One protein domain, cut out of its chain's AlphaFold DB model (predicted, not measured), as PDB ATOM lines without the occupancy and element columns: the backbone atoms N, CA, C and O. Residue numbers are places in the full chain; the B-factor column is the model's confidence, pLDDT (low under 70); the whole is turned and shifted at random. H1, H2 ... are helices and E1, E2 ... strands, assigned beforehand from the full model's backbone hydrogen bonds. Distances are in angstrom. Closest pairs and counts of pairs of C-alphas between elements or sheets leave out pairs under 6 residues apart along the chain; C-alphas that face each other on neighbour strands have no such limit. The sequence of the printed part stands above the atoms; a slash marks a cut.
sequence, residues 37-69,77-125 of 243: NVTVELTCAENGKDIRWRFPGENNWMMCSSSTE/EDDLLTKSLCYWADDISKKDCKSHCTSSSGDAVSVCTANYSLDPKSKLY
ATOM      1  N   ASN A  37     -42.878 -36.724   9.287       91.00
ATOM      2  CA  ASN A  37     -42.472 -35.356   8.980       91.00
ATOM      3  C   ASN A  37     -41.739 -35.302   7.640       91.00
ATOM      4  O   ASN A  37     -40.647 -35.853   7.475       91.00
ATOM      5  N   VAL A  38     -42.343 -34.594   6.693       91.94
ATOM      6  CA  VAL A  38     -41.808 -34.352   5.361       91.94
ATOM      7  C   VAL A  38     -41.376 -32.903   5.210       91.94
ATOM      8  O   VAL A  38     -41.964 -31.990   5.784       91.94
ATOM      9  N   THR A  39     -40.348 -32.681   4.404       91.31
ATOM     10  CA  THR A  39     -39.866 -31.340   4.076       91.31
ATOM     11  C   THR A  39     -40.648 -30.770   2.895       91.31
ATOM     12  O   THR A  39     -40.765 -31.436   1.865       91.31
ATOM     13  N   VAL A  40     -41.145 -29.541   3.033       91.38
ATOM     14  CA  VAL A  40     -41.900 -28.797   2.014       91.38
ATOM     15  C   VAL A  40     -41.208 -27.462   1.754       91.38
ATOM     16  O   VAL A  40     -40.780 -26.781   2.688       91.38
ATOM     17  N   GLU A  41     -41.096 -27.093   0.482       90.75
ATOM     18  CA  GLU A  41     -40.641 -25.775   0.053       90.75
ATOM     19  C   GLU A  41     -41.845 -24.872  -0.197       90.75
ATOM     20  O   GLU A  41     -42.814 -25.274  -0.835       90.75
ATOM     21  N   LEU A  42     -41.773 -23.645   0.301       88.12
ATOM     22  CA  LEU A  42     -42.824 -22.639   0.301       88.12
ATOM     23  C   LEU A  42     -42.267 -21.346  -0.285       88.12
ATOM     24  O   LEU A  42     -41.143 -20.957   0.027       88.12
ATOM     25  N   THR A  43     -43.045 -20.622  -1.078       85.94
ATOM     26  CA  THR A  43     -42.703 -19.240  -1.427       85.94
ATOM     27  C   THR A  43     -43.221 -18.313  -0.335       85.94
ATOM     28  O   THR A  43     -44.437 -18.177  -0.177       85.94
ATOM     29  N   CYS A  44     -42.336 -17.632   0.395       77.19
ATOM     30  CA  CYS A  44     -42.781 -16.536   1.251       77.19
ATOM     31  C   CYS A  44     -43.130 -15.346   0.350       77.19
ATOM     32  O   CYS A  44     -42.241 -14.677  -0.175       77.19
ATOM     33  N   ALA A  45     -44.418 -15.095   0.139       68.50
ATOM     34  CA  ALA A  45     -44.879 -13.858  -0.476       68.50
ATOM     35  C   ALA A  45     -45.113 -12.817   0.626       68.50
ATOM     36  O   ALA A  45     -45.785 -13.122   1.609       68.50
ATOM     37  N   GLU A  46     -44.657 -11.574   0.436       60.78
ATOM     38  CA  GLU A  46     -44.838 -10.468   1.404       60.78
ATOM     39  C   GLU A  46     -46.306 -10.194   1.781       60.78
ATOM     40  O   GLU A  46     -46.580  -9.499   2.750       60.78
ATOM     41  N   ASN A  47     -47.264 -10.728   1.020       62.72
ATOM     42  CA  ASN A  47     -48.686 -10.433   1.170       62.72
ATOM     43  C   ASN A  47     -49.574 -11.678   1.364       62.72
ATOM     44  O   ASN A  47     -50.788 -11.546   1.238       62.72
ATOM     45  N   GLY A  48     -49.009 -12.881   1.563       62.62
ATOM     46  CA  GLY A  48     -49.756 -14.135   1.818       62.62
ATOM     47  C   GLY A  48     -50.718 -14.616   0.713       62.62
ATOM     48  O   GLY A  48     -51.258 -15.709   0.792       62.62
ATOM     49  N   LYS A  49     -50.941 -13.825  -0.340       66.12
ATOM     50  CA  LYS A  49     -51.956 -14.088  -1.373       66.12
ATOM     51  C   LYS A  49     -51.526 -15.058  -2.479       66.12
ATOM     52  O   LYS A  49     -52.382 -15.646  -3.121       66.12
ATOM     53  N   ASP A  50     -50.220 -15.254  -2.662       78.31
ATOM     54  CA  ASP A  50     -49.646 -16.072  -3.741       78.31
ATOM     55  C   ASP A  50     -48.743 -17.180  -3.183       78.31
ATOM     56  O   ASP A  50     -47.608 -17.371  -3.631       78.31
ATOM     57  N   ILE A  51     -49.223 -17.883  -2.154       83.62
ATOM     58  CA  ILE A  51     -48.467 -18.974  -1.542       83.62
ATOM     59  C   ILE A  51     -48.410 -20.139  -2.519       83.62
ATOM     60  O   ILE A  51     -49.424 -20.723  -2.918       83.62
ATOM     61  N   ARG A  52     -47.183 -20.476  -2.897       88.56
ATOM     62  CA  ARG A  52     -46.858 -21.653  -3.678       88.56
ATOM     63  C   ARG A  52     -46.045 -22.607  -2.827       88.56
ATOM     64  O   ARG A  52     -45.210 -22.178  -2.034       88.56
ATOM     65  N   TRP A  53     -46.280 -23.896  -3.013       90.75
ATOM     66  CA  TRP A  53     -45.554 -24.949  -2.326       90.75
ATOM     67  C   TRP A  53     -45.103 -26.034  -3.299       90.75
ATOM     68  O   TRP A  53     -45.671 -26.190  -4.380       90.75
ATOM     69  N   ARG A  54     -44.072 -26.786  -2.932       92.50
ATOM     70  CA  ARG A  54     -43.644 -28.002  -3.636       92.50
ATOM     71  C   ARG A  54     -42.862 -28.909  -2.699       92.50
ATOM     72  O   ARG A  54     -42.383 -28.463  -1.655       92.50
ATOM     73  N   PHE A  55     -42.682 -30.166  -3.079       92.38
ATOM     74  CA  PHE A  55     -41.693 -31.007  -2.409       92.38
ATOM     75  C   PHE A  55     -40.288 -30.762  -2.986       92.38
ATOM     76  O   PHE A  55     -40.164 -30.478  -4.182       92.38
ATOM     77  N   PRO A  56     -39.217 -30.871  -2.176       88.44
ATOM     78  CA  PRO A  56     -37.850 -30.814  -2.680       88.44
ATOM     79  C   PRO A  56     -37.637 -31.814  -3.822       88.44
ATOM     80  O   PRO A  56     -38.077 -32.961  -3.737       88.44
ATOM     81  N   GLY A  57     -36.967 -31.377  -4.889       83.94
ATOM     82  CA  GLY A  57     -36.769 -32.174  -6.105       83.94
ATOM     83  C   GLY A  57     -37.875 -32.019  -7.157       83.94
ATOM     84  O   GLY A  57     -37.677 -32.423  -8.301       83.94
ATOM     85  N   GLU A  58     -39.008 -31.388  -6.829       86.19
ATOM     86  CA  GLU A  58     -40.019 -31.030  -7.825       86.19
ATOM     87  C   GLU A  58     -39.664 -29.723  -8.553       86.19
ATOM     88  O   GLU A  58     -39.266 -28.722  -7.958       86.19
ATOM     89  N   ASN A  59     -39.883 -29.694  -9.868       84.56
ATOM     90  CA  ASN A  59     -39.727 -28.470 -10.664       84.56
ATOM     91  C   ASN A  59     -40.997 -27.606 -10.662       84.56
ATOM     92  O   ASN A  59     -40.928 -26.392 -10.843       84.56
ATOM     93  N   ASN A  60     -42.157 -28.234 -10.452       87.31
ATOM     94  CA  ASN A  60     -43.459 -27.589 -10.556       87.31
ATOM     95  C   ASN A  60     -43.950 -27.124  -9.185       87.31
ATOM     96  O   ASN A  60     -44.075 -27.923  -8.260       87.31
ATOM     97  N   TRP A  61     -44.277 -25.839  -9.084       89.12
ATOM     98  CA  TRP A  61     -44.894 -25.255  -7.898       89.12
ATOM     99  C   TRP A  61     -46.411 -25.438  -7.925       89.12
ATOM    100  O   TRP A  61     -47.064 -25.126  -8.921       89.12
ATOM    101  N   MET A  62     -46.974 -25.896  -6.813       89.06
ATOM    102  CA  MET A  62     -48.412 -25.957  -6.577       89.06
ATOM    103  C   MET A  62     -48.885 -24.637  -5.987       89.06
ATOM    104  O   MET A  62     -48.293 -24.132  -5.036       89.06
ATOM    105  N   MET A  63     -49.958 -24.079  -6.535       88.06
ATOM    106  CA  MET A  63     -50.578 -22.877  -5.989       88.06
ATOM    107  C   MET A  63     -51.628 -23.269  -4.957       88.06
ATOM    108  O   MET A  63     -52.418 -24.184  -5.192       88.06
ATOM    109  N   CYS A  64     -51.647 -22.571  -3.825       87.12
ATOM    110  CA  CYS A  64     -52.753 -22.691  -2.896       87.12
ATOM    111  C   CYS A  64     -53.969 -21.978  -3.468       87.12
ATOM    112  O   CYS A  64     -53.989 -20.756  -3.582       87.12
ATOM    113  N   SER A  65     -54.976 -22.748  -3.874       72.06
ATOM    114  CA  SER A  65     -56.260 -22.183  -4.253       72.06
ATOM    115  C   SER A  65     -56.938 -21.629  -3.001       72.06
ATOM    116  O   SER A  65     -57.218 -22.355  -2.046       72.06
ATOM    117  N   SER A  66     -57.221 -20.327  -2.996       58.97
ATOM    118  CA  SER A  66     -58.233 -19.774  -2.104       58.97
ATOM    119  C   SER A  66     -59.566 -20.389  -2.525       58.97
ATOM    120  O   SER A  66     -60.033 -20.117  -3.629       58.97
ATOM    121  N   SER A  67     -60.081 -21.297  -1.698       52.91
ATOM    122  CA  SER A  67     -61.421 -21.894  -1.740       52.91
ATOM    123  C   SER A  67     -62.327 -21.416  -2.883       52.91
ATOM    124  O   SER A  67     -62.915 -20.341  -2.813       52.91
ATOM    125  N   THR A  68     -62.524 -22.247  -3.909       39.59
ATOM    126  CA  THR A  68     -63.742 -22.149  -4.716       39.59
ATOM    127  C   THR A  68     -64.882 -22.692  -3.864       39.59
ATOM    128  O   THR A  68     -64.946 -23.888  -3.581       39.59
ATOM    129  N   GLU A  69     -65.761 -21.799  -3.428       54.19
ATOM    130  CA  GLU A  69     -66.919 -22.090  -2.573       54.19
ATOM    131  C   GLU A  69     -68.052 -22.804  -3.343       54.19
ATOM    132  O   GLU A  69     -69.069 -23.169  -2.763       54.19
ATOM    133  N   GLU A  77     -60.313 -37.137  -0.616       69.69
ATOM    134  CA  GLU A  77     -59.449 -37.075   0.573       69.69
ATOM    135  C   GLU A  77     -58.108 -36.372   0.271       69.69
ATOM    136  O   GLU A  77     -57.566 -35.637   1.096       69.69
ATOM    137  N   ASP A  78     -57.619 -36.506  -0.964       71.31
ATOM    138  CA  ASP A  78     -56.436 -35.819  -1.480       71.31
ATOM    139  C   ASP A  78     -56.609 -34.298  -1.637       71.31
ATOM    140  O   ASP A  78     -55.659 -33.544  -1.397       71.31
ATOM    141  N   ASP A  79     -57.814 -33.829  -1.967       80.00
ATOM    142  CA  ASP A  79     -58.120 -32.397  -2.038       80.00
ATOM    143  C   ASP A  79     -58.178 -31.782  -0.631       80.00
ATOM    144  O   ASP A  79     -57.684 -30.675  -0.412       80.00
ATOM    145  N   LEU A  80     -58.684 -32.528   0.360       81.44
ATOM    146  CA  LEU A  80     -58.678 -32.102   1.765       81.44
ATOM    147  C   LEU A  80     -57.262 -31.994   2.334       81.44
ATOM    148  O   LEU A  80     -56.944 -31.006   2.994       81.44
ATOM    149  N   LEU A  81     -56.394 -32.972   2.062       83.56
ATOM    150  CA  LEU A  81     -55.003 -32.919   2.516       83.56
ATOM    151  C   LEU A  81     -54.229 -31.778   1.845       83.56
ATOM    152  O   LEU A  81     -53.454 -31.087   2.504       83.56
ATOM    153  N   THR A  82     -54.479 -31.534   0.556       86.31
ATOM    154  CA  THR A  82     -53.890 -30.401  -0.171       86.31
ATOM    155  C   THR A  82     -54.372 -29.063   0.397       86.31
ATOM    156  O   THR A  82     -53.568 -28.156   0.611       86.31
ATOM    157  N   LYS A  83     -55.665 -28.948   0.731       87.38
ATOM    158  CA  LYS A  83     -56.226 -27.787   1.439       87.38
ATOM    159  C   LYS A  83     -55.607 -27.596   2.822       87.38
ATOM    160  O   LYS A  83     -55.269 -26.470   3.175       87.38
ATOM    161  N   SER A  84     -55.417 -28.676   3.581       88.81
ATOM    162  CA  SER A  84     -54.761 -28.636   4.895       88.81
ATOM    163  C   SER A  84     -53.325 -28.123   4.790       88.81
ATOM    164  O   SER A  84     -52.929 -27.233   5.544       88.81
ATOM    165  N   LEU A  85     -52.564 -28.615   3.808       89.81
ATOM    166  CA  LEU A  85     -51.205 -28.144   3.548       89.81
ATOM    167  C   LEU A  85     -51.187 -26.652   3.194       89.81
ATOM    168  O   LEU A  85     -50.332 -25.911   3.667       89.81
ATOM    169  N   CYS A  86     -52.161 -26.192   2.412       88.94
ATOM    170  CA  CYS A  86     -52.289 -24.783   2.068       88.94
ATOM    171  C   CYS A  86     -52.672 -23.885   3.243       88.94
ATOM    172  O   CYS A  86     -52.138 -22.785   3.364       88.94
ATOM    173  N   TYR A  87     -53.539 -24.356   4.139       88.12
ATOM    174  CA  TYR A  87     -53.852 -23.640   5.374       88.12
ATOM    175  C   TYR A  87     -52.619 -23.507   6.281       88.12
ATOM    176  O   TYR A  87     -52.336 -22.432   6.804       88.12
ATOM    177  N   TRP A  88     -51.837 -24.581   6.415       88.94
ATOM    178  CA  TRP A  88     -50.567 -24.561   7.144       88.94
ATOM    179  C   TRP A  88     -49.545 -23.604   6.514       88.94
ATOM    180  O   TRP A  88     -48.898 -22.825   7.212       88.94
ATOM    181  N   ALA A  89     -49.432 -23.623   5.187       86.81
ATOM    182  CA  ALA A  89     -48.545 -22.746   4.434       86.81
ATOM    183  C   ALA A  89     -48.912 -21.260   4.610       86.81
ATOM    184  O   ALA A  89     -48.031 -20.408   4.751       86.81
ATOM    185  N   ASP A  90     -50.210 -20.953   4.648       85.12
ATOM    186  CA  ASP A  90     -50.738 -19.617   4.926       85.12
ATOM    187  C   ASP A  90     -50.410 -19.144   6.341       85.12
ATOM    188  O   ASP A  90     -49.907 -18.027   6.504       85.12
ATOM    189  N   ASP A  91     -50.571 -20.008   7.343       84.50
ATOM    190  CA  ASP A  91     -50.191 -19.705   8.726       84.50
ATOM    191  C   ASP A  91     -48.692 -19.380   8.856       84.50
ATOM    192  O   ASP A  91     -48.327 -18.371   9.468       84.50
ATOM    193  N   ILE A  92     -47.827 -20.167   8.203       81.56
ATOM    194  CA  ILE A  92     -46.376 -19.916   8.160       81.56
ATOM    195  C   ILE A  92     -46.061 -18.588   7.474       81.56
ATOM    196  O   ILE A  92     -45.224 -17.825   7.959       81.56
ATOM    197  N   SER A  93     -46.727 -18.287   6.357       77.88
ATOM    198  CA  SER A  93     -46.469 -17.054   5.607       77.88
ATOM    199  C   SER A  93     -46.806 -15.793   6.415       77.88
ATOM    200  O   SER A  93     -46.100 -14.790   6.311       77.88
ATOM    201  N   LYS A  94     -47.844 -15.856   7.262       78.00
ATOM    202  CA  LYS A  94     -48.327 -14.739   8.088       78.00
ATOM    203  C   LYS A  94     -47.491 -14.507   9.345       78.00
ATOM    204  O   LYS A  94     -47.341 -13.362   9.767       78.00
ATOM    205  N   LYS A  95     -46.950 -15.564   9.958       72.12
ATOM    206  CA  LYS A  95     -46.248 -15.514  11.258       72.12
ATOM    207  C   LYS A  95     -44.754 -15.188  11.153       72.12
ATOM    208  O   LYS A  95     -43.964 -15.658  11.961       72.12
ATOM    209  N   ASP A  96     -44.380 -14.350  10.190       69.69
ATOM    210  CA  ASP A  96     -42.989 -14.116   9.794       69.69
ATOM    211  C   ASP A  96     -42.337 -15.418   9.324       69.69
ATOM    212  O   ASP A  96     -41.676 -16.129  10.087       69.69
ATOM    213  N   CYS A  97     -42.542 -15.706   8.034       75.31
ATOM    214  CA  CYS A  97     -41.982 -16.853   7.326       75.31
ATOM    215  C   CYS A  97     -40.534 -17.113   7.779       75.31
ATOM    216  O   CYS A  97     -40.195 -18.212   8.197       75.31
ATOM    217  N   LYS A  98     -39.703 -16.068   7.888       67.69
ATOM    218  CA  LYS A  98     -38.293 -16.163   8.288       67.69
ATOM    219  C   LYS A  98     -38.037 -16.928   9.596       67.69
ATOM    220  O   LYS A  98     -37.003 -17.579   9.705       67.69
ATOM    221  N   SER A  99     -38.943 -16.860  10.570       73.06
ATOM    222  CA  SER A  99     -38.804 -17.545  11.865       73.06
ATOM    223  C   SER A  99     -39.108 -19.048  11.803       73.06
ATOM    224  O   SER A  99     -38.558 -19.825  12.581       73.06
ATOM    225  N   HIS A 100     -39.939 -19.462  10.845       71.62
ATOM    226  CA  HIS A 100     -40.369 -20.846  10.636       71.62
ATOM    227  C   HIS A 100     -39.571 -21.570   9.546       71.62
ATOM    228  O   HIS A 100     -39.763 -22.768   9.330       71.62
ATOM    229  N   CYS A 101     -38.660 -20.859   8.882       71.50
ATOM    230  CA  CYS A 101     -37.894 -21.376   7.761       71.50
ATOM    231  C   CYS A 101     -36.423 -21.546   8.123       71.50
ATOM    232  O   CYS A 101     -35.730 -20.592   8.473       71.50
ATOM    233  N   THR A 102     -35.896 -22.743   7.897       67.50
ATOM    234  CA  THR A 102     -34.460 -22.935   7.667       67.50
ATOM    235  C   THR A 102     -34.165 -22.459   6.248       67.50
ATOM    236  O   THR A 102     -34.363 -23.204   5.295       67.50
ATOM    237  N   SER A 103     -33.823 -21.179   6.077       64.12
ATOM    238  CA  SER A 103     -33.621 -20.576   4.751       64.12
ATOM    239  C   SER A 103     -32.601 -21.354   3.905       64.12
ATOM    240  O   SER A 103     -31.528 -21.689   4.407       64.12
ATOM    241  N   SER A 104     -32.874 -21.534   2.605       51.00
ATOM    242  CA  SER A 104     -31.825 -21.811   1.616       51.00
ATOM    243  C   SER A 104     -32.052 -21.093   0.283       51.00
ATOM    244  O   SER A 104     -33.085 -21.238  -0.360       51.00
ATOM    245  N   SER A 105     -30.984 -20.374  -0.077       54.44
ATOM    246  CA  SER A 105     -30.485 -19.893  -1.372       54.44
ATOM    247  C   SER A 105     -31.397 -19.111  -2.325       54.44
ATOM    248  O   SER A 105     -32.191 -19.686  -3.057       54.44
ATOM    249  N   GLY A 106     -31.050 -17.826  -2.461       55.31
ATOM    250  CA  GLY A 106     -30.575 -17.299  -3.746       55.31
ATOM    251  C   GLY A 106     -31.636 -16.826  -4.736       55.31
ATOM    252  O   GLY A 106     -32.097 -17.597  -5.564       55.31
ATOM    253  N   ASP A 107     -31.845 -15.511  -4.712       46.75
ATOM    254  CA  ASP A 107     -32.490 -14.652  -5.713       46.75
ATOM    255  C   ASP A 107     -34.029 -14.520  -5.713       46.75
ATOM    256  O   ASP A 107     -34.786 -15.484  -5.791       46.75
ATOM    257  N   ALA A 108     -34.448 -13.251  -5.620       51.25
ATOM    258  CA  ALA A 108     -35.763 -12.601  -5.770       51.25
ATOM    259  C   ALA A 108     -37.051 -13.191  -5.139       51.25
ATOM    260  O   ALA A 108     -38.021 -12.446  -4.995       51.25
ATOM    261  N   VAL A 109     -37.102 -14.452  -4.705       56.81
ATOM    262  CA  VAL A 109     -38.237 -15.029  -3.959       56.81
ATOM    263  C   VAL A 109     -37.671 -15.830  -2.797       56.81
ATOM    264  O   VAL A 109     -37.018 -16.847  -2.998       56.81
ATOM    265  N   SER A 110     -37.896 -15.375  -1.564       75.06
ATOM    266  CA  SER A 110     -37.465 -16.112  -0.376       75.06
ATOM    267  C   SER A 110     -38.201 -17.450  -0.309       75.06
ATOM    268  O   SER A 110     -39.367 -17.508   0.091       75.06
ATOM    269  N   VAL A 111     -37.528 -18.517  -0.744       81.00
ATOM    270  CA  VAL A 111     -37.990 -19.891  -0.567       81.00
ATOM    271  C   VAL A 111     -37.746 -20.291   0.883       81.00
ATOM    272  O   VAL A 111     -36.658 -20.138   1.440       81.00
ATOM    273  N   CYS A 112     -38.803 -20.791   1.494       84.19
ATOM    274  CA  CYS A 112     -38.835 -21.300   2.841       84.19
ATOM    275  C   CYS A 112     -38.907 -22.811   2.827       84.19
ATOM    276  O   CYS A 112     -39.743 -23.385   2.140       84.19
ATOM    277  N   THR A 113     -38.082 -23.446   3.643       87.88
ATOM    278  CA  THR A 113     -38.183 -24.875   3.893       87.88
ATOM    279  C   THR A 113     -38.755 -25.091   5.285       87.88
ATOM    280  O   THR A 113     -38.189 -24.598   6.262       87.88
ATOM    281  N   ALA A 114     -39.860 -25.830   5.368       87.81
ATOM    282  CA  ALA A 114     -40.528 -26.162   6.619       87.81
ATOM    283  C   ALA A 114     -40.983 -27.628   6.625       87.81
ATOM    284  O   ALA A 114     -41.120 -28.260   5.575       87.81
ATOM    285  N   ASN A 115     -41.184 -28.183   7.819       90.88
ATOM    286  CA  ASN A 115     -41.614 -29.568   7.983       90.88
ATOM    287  C   ASN A 115     -43.131 -29.642   8.170       90.88
ATOM    288  O   ASN A 115     -43.690 -28.909   8.984       90.88
ATOM    289  N   TYR A 116     -43.765 -30.559   7.448       90.38
ATOM    290  CA  TYR A 116     -45.194 -30.841   7.503       90.38
ATOM    291  C   TYR A 116     -45.413 -32.329   7.776       90.38
ATOM    292  O   TYR A 116     -44.682 -33.166   7.250       90.38
ATOM    293  N   SER A 117     -46.396 -32.676   8.600       91.56
ATOM    294  CA  SER A 117     -46.687 -34.071   8.944       91.56
ATOM    295  C   SER A 117     -47.666 -34.672   7.931       91.56
ATOM    296  O   SER A 117     -48.705 -34.079   7.642       91.56
ATOM    297  N   LEU A 118     -47.331 -35.838   7.375       90.06
ATOM    298  CA  LEU A 118     -48.176 -36.580   6.437       90.06
ATOM    299  C   LEU A 118     -48.413 -38.009   6.919       90.06
ATOM    300  O   LEU A 118     -47.478 -38.670   7.365       90.06
ATOM    301  N   ASP A 119     -49.626 -38.520   6.700       89.12
ATOM    302  CA  ASP A 119     -49.890 -39.954   6.826       89.12
ATOM    303  C   ASP A 119     -49.090 -40.698   5.737       89.12
ATOM    304  O   ASP A 119     -49.253 -40.378   4.547       89.12
ATOM    305  N   PRO A 120     -48.256 -41.698   6.088       89.25
ATOM    306  CA  PRO A 120     -47.517 -42.499   5.113       89.25
ATOM    307  C   PRO A 120     -48.391 -43.263   4.101       89.25
ATOM    308  O   PRO A 120     -47.875 -43.757   3.099       89.25
ATOM    309  N   LYS A 121     -49.710 -43.353   4.317       87.56
ATOM    310  CA  LYS A 121     -50.677 -43.930   3.362       87.56
ATOM    311  C   LYS A 121     -51.284 -42.903   2.404       87.56
ATOM    312  O   LYS A 121     -52.015 -43.280   1.491       87.56
ATOM    313  N   SER A 122     -51.016 -41.614   2.605       88.00
ATOM    314  CA  SER A 122     -51.584 -40.554   1.775       88.00
ATOM    315  C   SER A 122     -50.926 -40.481   0.392       88.00
ATOM    316  O   SER A 122     -49.722 -40.690   0.231       88.00
ATOM    317  N   LYS A 123     -51.700 -40.067  -0.619       90.25
ATOM    318  CA  LYS A 123     -51.164 -39.774  -1.963       90.25
ATOM    319  C   LYS A 123     -50.131 -38.641  -1.955       90.25
ATOM    320  O   LYS A 123     -49.240 -38.614  -2.799       90.25
ATOM    321  N   LEU A 124     -50.235 -37.700  -1.009       89.81
ATOM    322  CA  LEU A 124     -49.230 -36.648  -0.829       89.81
ATOM    323  C   LEU A 124     -47.897 -37.219  -0.341       89.81
ATOM    324  O   LEU A 124     -46.853 -36.787  -0.826       89.81
ATOM    325  N   TYR A 125     -47.922 -38.200   0.566       90.88
ATOM    326  CA  TYR A 125     -46.710 -38.888   0.999       90.88
ATOM    327  C   TYR A 125     -46.073 -39.671  -0.152       90.88
ATOM    328  O   TYR A 125     -44.867 -39.569  -0.368       90.88
TER     329      TYR A 125
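AT A GLANCE: This is residues 37 to 69 and 77 to 125 of the 243 residues of the protein "Mucin-like glycoprotein" of Trypanosoma rangeli (UniProt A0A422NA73). A small antiparallel sheet of three strands has one long helix, H1, crossing one of its faces, while the short helix H2 covers the edge strand E3 on that same face, making two layers, helices over one face of a sheet. A long stretch without named elements, residues 55 to 69, folds back beside the edge strand E2, pairs briefly with it, and runs on to a cut in the chain. The 82 printed residues hold two named helices and three named strands, along the chain E1 E2 H1 H2 E3, with the sheet's order E2, E1, E3. The class is mixed, helices and strands, though under half of the residues, 40 of 82, are in named elements. The whole is compact, with a radius of gyration of the C-alphas of 12.3 A and spans of 34 by 29 by 23 A.

IN THESE COORDINATES: In the sheet, E1 is residues 37 to 43, 19.2 A long, beginning at C-alpha 37 at (-42.472, -35.356, 8.980). E3 is residues 111 to 118, 20.8 A long, ending at C-alpha 118 at (-48.176, -36.580, 6.437). E2 is residues 52 to 54, 7.1 A. H1 is residues 77 to 94, 26.1 A long, beginning at C-alpha 77 at (-59.449, -37.075, 0.573). H2 is residues 97 to 100, 5.4 A.

HOW THE PARTS SIT: The inner strand E1 is antiparallel to E3 at 146 degrees, with N 38 and O 116 2.8 A apart and N 114 and O 40 3.0 A apart, within hydrogen-bond range. E1 and E2 form a hairpin, antiparallel at 142 degrees, with N 43 and O 52 at 2.8 A. Residues 52 to 53 of E2 also pair antiparallel with residues 62 to 63. H1 is on the sheet at a height over the sheet of 6.4 A, over E1, and runs across the strands at 63 degrees to E1 on the local plane. The closest C-alphas of H1 and E1 are those of Ala 89 and Leu 42, 7.1 A apart. H2 is on the same face, over E3, at a height over the sheet of 8.3 A; its closest C-alphas to E3 are those of His 100 and Ala 114, 6.7 A apart. H1 and H2 are close but not clearly touching, the closest C-alphas being those of Ile 92 and His 100, 6.6 A apart. In H1 every O i to N i+4 pair is within hydrogen-bond range; H2 is too short for such a pair, and its one O i to N i+3 pair is within range.

THE WHOLE: The two C-alphas farthest apart, those of Glu 69 and Gly 106, are 36.7 A apart. Residues 70 to 76 are not printed, and C-alphas 69 and 77 are 17.0 A apart across the cut, which falls in the link from E2 to H1. The link from H1 to H2 is tight, and those from E1 to E2 and from H2 to E3 are short. The mean pLDDT of the printed part is 78.9, and 20 residues are under 70, among them residues 45 to 49, 66 to 69 and 102 to 109.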